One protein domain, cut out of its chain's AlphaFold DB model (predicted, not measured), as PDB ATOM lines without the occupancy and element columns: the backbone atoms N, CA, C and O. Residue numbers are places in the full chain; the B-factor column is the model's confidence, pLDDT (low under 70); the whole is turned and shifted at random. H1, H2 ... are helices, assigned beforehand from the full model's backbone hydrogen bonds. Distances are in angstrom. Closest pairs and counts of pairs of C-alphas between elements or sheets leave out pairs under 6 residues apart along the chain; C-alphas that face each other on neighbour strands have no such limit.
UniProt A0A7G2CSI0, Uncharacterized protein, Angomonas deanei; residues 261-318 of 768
ATOM      1  N   CYS A 261      34.478  11.835 -44.210       79.12
ATOM      2  CA  CYS A 261      34.224  10.425 -44.546       79.12
ATOM      3  C   CYS A 261      33.937   9.565 -43.300       79.12
ATOM      4  O   CYS A 261      32.980   8.793 -43.294       79.12
ATOM      5  N   LEU A 262      34.709   9.730 -42.217       77.12
ATOM      6  CA  LEU A 262      34.485   8.997 -40.965       77.12
ATOM      7  C   LEU A 262      33.170   9.403 -40.287       77.12
ATOM      8  O   LEU A 262      32.523   8.568 -39.660       77.12
ATOM      9  N   TYR A 263      32.766  10.668 -40.421       76.69
ATOM     10  CA  TYR A 263      31.588  11.215 -39.745       76.69
ATOM     11  C   TYR A 263      30.277  10.965 -40.506       76.69
ATOM     12  O   TYR A 263      29.256  10.664 -39.893       76.69
ATOM     13  N   GLN A 264      30.309  11.049 -41.838       82.00
ATOM     14  CA  GLN A 264      29.133  10.962 -42.712       82.00
ATOM     15  C   GLN A 264      28.895   9.539 -43.232       82.00
ATOM     16  O   GLN A 264      27.748   9.153 -43.443       82.00
ATOM     17  N   LEU A 265      29.961   8.747 -43.416       75.25
ATOM     18  CA  LEU A 265      29.894   7.373 -43.939       75.25
ATOM     19  C   LEU A 265      30.243   6.308 -42.879       75.25
ATOM     20  O   LEU A 265      30.135   5.112 -43.146       75.25
ATOM     21  N   GLY A 266      30.660   6.715 -41.674       61.09
ATOM     22  CA  GLY A 266      30.995   5.825 -40.550       61.09
ATOM     23  C   GLY A 266      32.326   5.071 -40.683       61.09
ATOM     24  O   GLY A 266      32.769   4.430 -39.731       61.09
ATOM     25  N   SER A 267      32.973   5.139 -41.845       66.69
ATOM     26  CA  SER A 267      34.329   4.659 -42.104       66.69
ATOM     27  C   SER A 267      34.897   5.348 -43.346       66.69
ATOM     28  O   SER A 267      34.154   5.806 -44.213       66.69
ATOM     29  N   CYS A 268      36.226   5.401 -43.463       70.75
ATOM     30  CA  CYS A 268      36.876   5.778 -44.712       70.75
ATOM     31  C   CYS A 268      37.407   4.528 -45.417       70.75
ATOM     32  O   CYS A 268      37.941   3.621 -44.781       70.75
ATOM     33  N   LYS A 269      37.252   4.485 -46.742       64.56
ATOM     34  CA  LYS A 269      37.788   3.426 -47.614       64.56
ATOM     35  C   LYS A 269      39.295   3.593 -47.878       64.56
ATOM     36  O   LYS A 269      39.928   2.669 -48.379       64.56
ATOM     37  N   TYR A 270      39.847   4.763 -47.562       55.12
ATOM     38  CA  TYR A 270      41.203   5.175 -47.904       55.12
ATOM     39  C   TYR A 270      42.001   5.440 -46.625       55.12
ATOM     40  O   TYR A 270      41.557   6.194 -45.762       55.12
ATOM     41  N   GLU A 271      43.166   4.801 -46.517       57.53
ATOM     42  CA  GLU A 271      44.095   4.925 -45.382       57.53
ATOM     43  C   GLU A 271      44.713   6.332 -45.319       57.53
ATOM     44  O   GLU A 271      44.789   6.936 -44.253       57.53
ATOM     45  N   PHE A 272      45.001   6.899 -46.493       57.84
ATOM     46  CA  PHE A 272      45.253   8.320 -46.714       57.84
ATOM     47  C   PHE A 272      44.108   8.854 -47.578       57.84
ATOM     48  O   PHE A 272      43.907   8.387 -48.699       57.84
ATOM     49  N   CYS A 273      43.303   9.775 -47.048       73.12
ATOM     50  CA  CYS A 273      42.132  10.312 -47.737       73.12
ATOM     51  C   CYS A 273      42.336  11.797 -48.016       73.12
ATOM     52  O   CYS A 273      42.596  12.541 -47.084       73.12
ATOM     53  N   ASN A 274      42.117  12.252 -49.253       71.69
ATOM     54  CA  ASN A 274      42.234  13.666 -49.647       71.69
ATOM     55  C   ASN A 274      41.321  14.623 -48.847       71.69
ATOM     56  O   ASN A 274      41.463  15.837 -48.940       71.69
ATOM     57  N   PHE A 275      40.376  14.084 -48.070       80.38
ATOM     58  CA  PHE A 275      39.476  14.837 -47.202       80.38
ATOM     59  C   PHE A 275      39.804  14.661 -45.707       80.38
ATOM     60  O   PHE A 275      39.010  15.088 -44.878       80.38
ATOM     61  N   SER A 276      40.933  14.046 -45.328       78.00
ATOM     62  CA  SER A 276      41.333  13.833 -43.922       78.00
ATOM     63  C   SER A 276      41.317  15.112 -43.095       78.00
ATOM     64  O   SER A 276      40.918  15.082 -41.933       78.00
ATOM     65  N   ASP A 277      41.702  16.227 -43.712       77.31
ATOM     66  CA  ASP A 277      41.922  17.504 -43.036       77.31
ATOM     67  C   ASP A 277      40.748  18.482 -43.136       77.31
ATOM     68  O   ASP A 277      40.716  19.484 -42.422       77.31
ATOM     69  N   ARG A 278      39.733  18.147 -43.943       82.25
ATOM     70  CA  ARG A 278      38.463  18.881 -43.993       82.25
ATOM     71  C   ARG A 278      37.713  18.740 -42.672       82.25
ATOM     72  O   ARG A 278      37.741  17.680 -42.041       82.25
ATOM     73  N   ASP A 279      36.993  19.791 -42.283       84.62
ATOM     74  CA  ASP A 279      36.050  19.737 -41.163       84.62
ATOM     75  C   ASP A 279      34.972  18.662 -41.431       84.62
ATOM     76  O   ASP A 279      34.514  18.478 -42.561       84.62
ATOM     77  N   ALA A 280      34.552  17.919 -40.400       81.81
ATOM     78  CA  ALA A 280      33.620  16.794 -40.554       81.81
ATOM     79  C   ALA A 280      32.198  17.189 -41.014       81.81
ATOM     80  O   ALA A 280      31.395  16.316 -41.363       81.81
ATOM     81  N   ASP A 281      31.886  18.487 -41.012       83.94
ATOM     82  CA  ASP A 281      30.633  19.045 -41.513       83.94
ATOM     83  C   ASP A 281      30.608  19.219 -43.041       83.94
ATOM     84  O   ASP A 281      29.521  19.374 -43.588       83.94
ATOM     85  N   VAL A 282      31.757  19.152 -43.730       87.94
ATOM     86  CA  VAL A 282      31.857  19.379 -45.182       87.94
ATOM     87  C   VAL A 282      31.334  18.179 -45.973       87.94
ATOM     88  O   VAL A 282      31.780  17.050 -45.770       87.94
ATOM     89  N   CYS A 283      30.394  18.395 -46.894       86.44
ATOM     90  CA  CYS A 283      29.712  17.332 -47.636       86.44
ATOM     91  C   CYS A 283      30.668  16.500 -48.512       86.44
ATOM     92  O   CYS A 283      31.160  16.970 -49.540       86.44
ATOM     93  N   VAL A 284      30.857  15.216 -48.177       86.00
ATOM     94  CA  VAL A 284      31.718  14.293 -48.950       86.00
ATOM     95  C   VAL A 284      31.228  14.118 -50.391       86.00
ATOM     96  O   VAL A 284      32.036  13.920 -51.294       86.00
ATOM     97  N   PHE A 285      29.916  14.206 -50.631       84.81
ATOM     98  CA  PHE A 285      29.358  14.110 -51.980       84.81
ATOM     99  C   PHE A 285      29.565  15.395 -52.792       84.81
ATOM    100  O   PHE A 285      29.758  15.308 -54.002       84.81
ATOM    101  N   PHE A 286      29.594  16.572 -52.154       87.62
ATOM    102  CA  PHE A 286      29.927  17.837 -52.820       87.62
ATOM    103  C   PHE A 286      31.391  17.851 -53.267       87.62
ATOM    104  O   PHE A 286      31.662  18.053 -54.447       87.62
ATOM    105  N   LEU A 287      32.309  17.464 -52.372       83.38
ATOM    106  CA  LEU A 287      33.742  17.280 -52.663       83.38
ATOM    107  C   LEU A 287      34.041  16.194 -53.725       83.38
ATOM    108  O   LEU A 287      35.191  15.989 -54.103       83.38
ATOM    109  N   GLN A 288      33.024  15.468 -54.199       80.56
ATOM    110  CA  GLN A 288      33.117  14.482 -55.281       80.56
ATOM    111  C   GLN A 288      32.297  14.864 -56.528       80.56
ATOM    112  O   GLN A 288      32.125  14.016 -57.407       80.56
ATOM    113  N   GLY A 289      31.751  16.087 -56.595       79.19
ATOM    114  CA  GLY A 289      30.907  16.566 -57.701       79.19
ATOM    115  C   GLY A 289      29.560  15.839 -57.828       79.19
ATOM    116  O   GLY A 289      29.029  15.715 -58.926       79.19
ATOM    117  N   LYS A 290      29.045  15.268 -56.730       76.50
ATOM    118  CA  LYS A 290      27.936  14.288 -56.717       76.50
ATOM    119  C   LYS A 290      26.831  14.589 -55.701       76.50
ATOM    120  O   LYS A 290      25.936  13.759 -55.526       76.50
ATOM    121  N   CYS A 291      26.870  15.731 -55.011       82.38
ATOM    122  CA  CYS A 291      25.727  16.152 -54.204       82.38
ATOM    123  C   CYS A 291      24.548  16.514 -55.120       82.38
ATOM    124  O   CYS A 291      24.753  17.065 -56.198       82.38
ATOM    125  N   ARG A 292      23.324  16.179 -54.696       75.94
ATOM    126  CA  ARG A 292      22.078  16.471 -55.429       75.94
ATOM    127  C   ARG A 292      21.213  17.546 -54.764       75.94
ATOM    128  O   ARG A 292      20.235  17.969 -55.364       75.94
ATOM    129  N   ASN A 293      21.575  17.966 -53.555       73.00
ATOM    130  CA  ASN A 293      20.948  19.073 -52.840       73.00
ATOM    131  C   ASN A 293      21.670  20.373 -53.216       73.00
ATOM    132  O   ASN A 293      22.880  20.352 -53.474       73.00
ATOM    133  N   THR A 294      20.972  21.508 -53.180       76.69
ATOM    134  CA  THR A 294      21.640  22.819 -53.188       76.69
ATOM    135  C   THR A 294      22.463  23.029 -51.906       76.69
ATOM    136  O   THR A 294      22.383  22.246 -50.957       76.69
ATOM    137  N   ALA A 295      23.277  24.089 -51.855       72.00
ATOM    138  CA  ALA A 295      24.084  24.403 -50.671       72.00
ATOM    139  C   ALA A 295      23.244  24.733 -49.419       72.00
ATOM    140  O   ALA A 295      23.722  24.531 -48.305       72.00
ATOM    141  N   GLU A 296      22.002  25.194 -49.600       70.56
ATOM    142  CA  GLU A 296      21.074  25.555 -48.517       70.56
ATOM    143  C   GLU A 296      20.258  24.343 -48.028       70.56
ATOM    144  O   GLU A 296      19.977  24.210 -46.839       70.56
ATOM    145  N   GLU A 297      19.937  23.408 -48.926       72.75
ATOM    146  CA  GLU A 297      19.199  22.172 -48.619       72.75
ATOM    147  C   GLU A 297      20.103  21.016 -48.157       72.75
ATOM    148  O   GLU A 297      19.618  19.948 -47.764       72.75
ATOM    149  N   CYS A 298      21.427  21.154 -48.263       76.88
ATOM    150  CA  CYS A 298      22.349  20.100 -47.875       76.88
ATOM    151  C   CYS A 298      22.616  20.128 -46.366       76.88
ATOM    152  O   CYS A 298      23.147  21.086 -45.812       76.88
ATOM    153  N   LYS A 299      22.344  19.001 -45.695       81.25
ATOM    154  CA  LYS A 299      22.651  18.786 -44.267       81.25
ATOM    155  C   LYS A 299      24.143  18.955 -43.916       81.25
ATOM    156  O   LYS A 299      24.485  19.088 -42.740       81.25
ATOM    157  N   TYR A 300      25.023  18.897 -44.912       85.69
ATOM    158  CA  TYR A 300      26.466  19.025 -44.766       85.69
ATOM    159  C   TYR A 300      26.949  20.206 -45.605       85.69
ATOM    160  O   TYR A 300      26.590  20.333 -46.774       85.69
ATOM    161  N   ARG A 301      27.775  21.064 -45.008       89.06
ATOM    162  CA  ARG A 301      28.220  22.328 -45.595       89.06
ATOM    163  C   ARG A 301      28.939  22.081 -46.920       89.06
ATOM    164  O   ARG A 301      29.797  21.202 -47.017       89.06
ATOM    165  N   HIS A 302      28.594  22.850 -47.944       91.69
ATOM    166  CA  HIS A 302      29.377  22.902 -49.174       91.69
ATOM    167  C   HIS A 302      30.566  23.851 -48.947       91.69
ATOM    168  O   HIS A 302      30.425  24.883 -48.296       91.69
ATOM    169  N   GLU A 303      31.756  23.438 -49.377       87.50
ATOM    170  CA  GLU A 303      33.020  24.163 -49.196       87.50
ATOM    171  C   GLU A 303      33.918  23.782 -50.376       87.50
ATOM    172  O   GLU A 303      34.317  22.621 -50.508       87.50
ATOM    173  N   THR A 304      34.180  24.729 -51.267       85.88
ATOM    174  CA  THR A 304      35.060  24.543 -52.426       85.88
ATOM    175  C   THR A 304      36.525  24.434 -52.001       85.88
ATOM    176  O   THR A 304      36.896  24.675 -50.849       85.88
ATOM    177  N   ASP A 305      37.389  24.060 -52.942       80.44
ATOM    178  CA  ASP A 305      38.827  23.964 -52.688       80.44
ATOM    179  C   ASP A 305      39.463  25.350 -52.490       80.44
ATOM    180  O   ASP A 305      40.358  25.487 -51.659       80.44
ATOM    181  N   ALA A 306      38.935  26.384 -53.158       76.75
ATOM    182  CA  ALA A 306      39.356  27.778 -53.000       76.75
ATOM    183  C   ALA A 306      38.933  28.377 -51.643       76.75
ATOM    184  O   ALA A 306      39.734  29.026 -50.973       76.75
ATOM    185  N   GLU A 307      37.700  28.124 -51.190       81.00
ATOM    186  CA  GLU A 307      37.255  28.549 -49.852       81.00
ATOM    187  C   GLU A 307      38.064  27.857 -48.748       81.00
ATOM    188  O   GLU A 307      38.394  28.478 -47.737       81.00
ATOM    189  N   TYR A 308      38.428  26.587 -48.945       83.25
ATOM    190  CA  TYR A 308      39.267  25.842 -48.010       83.25
ATOM    191  C   TYR A 308      40.709  26.362 -47.948       83.25
ATOM    192  O   TYR A 308      41.234  26.515 -46.846       83.25
ATOM    193  N   THR A 309      41.352  26.674 -49.079       77.81
ATOM    194  CA  THR A 309      42.710  27.250 -49.065       77.81
ATOM    195  C   THR A 309      42.722  28.677 -48.519       77.81
ATOM    196  O   THR A 309      43.578  28.985 -47.692       77.81
ATOM    197  N   ALA A 310      41.745  29.520 -48.871       76.56
ATOM    198  CA  ALA A 310      41.599  30.857 -48.290       76.56
ATOM    199  C   ALA A 310      41.404  30.804 -46.761       76.56
ATOM    200  O   ALA A 310      42.066  31.528 -46.015       76.56
ATOM    201  N   LYS A 311      40.554  29.887 -46.282       78.12
ATOM    202  CA  LYS A 311      40.344  29.611 -44.854       78.12
ATOM    203  C   LYS A 311      41.629  29.129 -44.174       78.12
ATOM    204  O   LYS A 311      41.994  29.691 -43.147       78.12
ATOM    205  N   LEU A 312      42.352  28.177 -44.772       76.69
ATOM    206  CA  LEU A 312      43.619  27.656 -44.243       76.69
ATOM    207  C   LEU A 312      44.693  28.751 -44.119       76.69
ATOM    208  O   LEU A 312      45.373  28.817 -43.099       76.69
ATOM    209  N   LEU A 313      44.804  29.638 -45.112       74.56
ATOM    210  CA  LEU A 313      45.689  30.808 -45.064       74.56
ATOM    211  C   LEU A 313      45.248  31.815 -43.990       74.56
ATOM    212  O   LEU A 313      46.093  32.401 -43.316       74.56
ATOM    213  N   SER A 314      43.939  32.004 -43.784       72.81
ATOM    214  CA  SER A 314      43.421  32.886 -42.728       72.81
ATOM    215  C   SER A 314      43.653  32.331 -41.316       72.81
ATOM    216  O   SER A 314      44.030  33.093 -40.425       72.81
ATOM    217  N   ASP A 315      43.510  31.015 -41.127       72.00
ATOM    218  CA  ASP A 315      43.800  30.329 -39.866       72.00
ATOM    219  C   ASP A 315      45.318  30.369 -39.585       72.00
ATOM    220  O   ASP A 315      45.721  30.771 -38.500       72.00
ATOM    221  N   GLN A 316      46.181  30.114 -40.583       72.19
ATOM    222  CA  GLN A 316      47.639  30.284 -40.445       72.19
ATOM    223  C   GLN A 316      48.042  31.728 -40.103       72.19
ATOM    224  O   GLN A 316      48.894  31.950 -39.242       72.19
ATOM    225  N   LYS A 317      47.422  32.729 -40.744       69.19
ATOM    226  CA  LYS A 317      47.683  34.148 -40.455       69.19
ATOM    227  C   LYS A 317      47.240  34.531 -39.038       69.19
ATOM    228  O   LYS A 317      47.883  35.372 -38.417       69.19
ATOM    229  N   ARG A 318      46.190  33.893 -38.505       64.50
ATOM    230  CA  ARG A 318      45.794  34.014 -37.095       64.50
ATOM    231  C   ARG A 318      46.755  33.315 -36.144       64.50
ATOM    232  O   ARG A 318      47.154  33.947 -35.176       64.50
TER     233      ARG A 318
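This is residues 261 to 318 of the 768 residues of an uncharacterized protein of Angomonas deanei (UniProt A0A7G2CSI0). This model has little regular structure: look for one helix, H2, whose residues 309 to 318 stick out as an arm from a body made mostly of loops, with the single short helix H1 at the other end of the printed part. Of the 58 printed residues, 18 lie in the two named helices, H1 then H2, and there is no named strand; the class is all helix. The whole is flat, spanning 32 by 30 by 16 A, and only just compact, close to loose, with a radius of gyration of the C-alphas of 12.2 A.

Look first at H2, residues 305 to 318, where every O i to N i+4 pair is within hydrogen-bond range. H1, residues 261 to 264, is too short for such a pair; its one O i to N i+3 pair is not within range. The two helices are apart.

Find C-alpha 305 at (38.827, 23.964, -52.688); from there H2 runs 19.8 A to C-alpha 318 at (45.794, 34.014, -37.095). H1 begins at C-alpha 261, (34.224, 10.425, -44.546), and spans 5.4 A.

The long link, residues 265 to 304, joins H1 to H2. The printed part has no cut. The C-alphas farthest apart, Arg 292 and Arg 318, are 34.7 A apart. Confidence is under 70 at residues 266 to 267, 269 to 272 and 317 to 318.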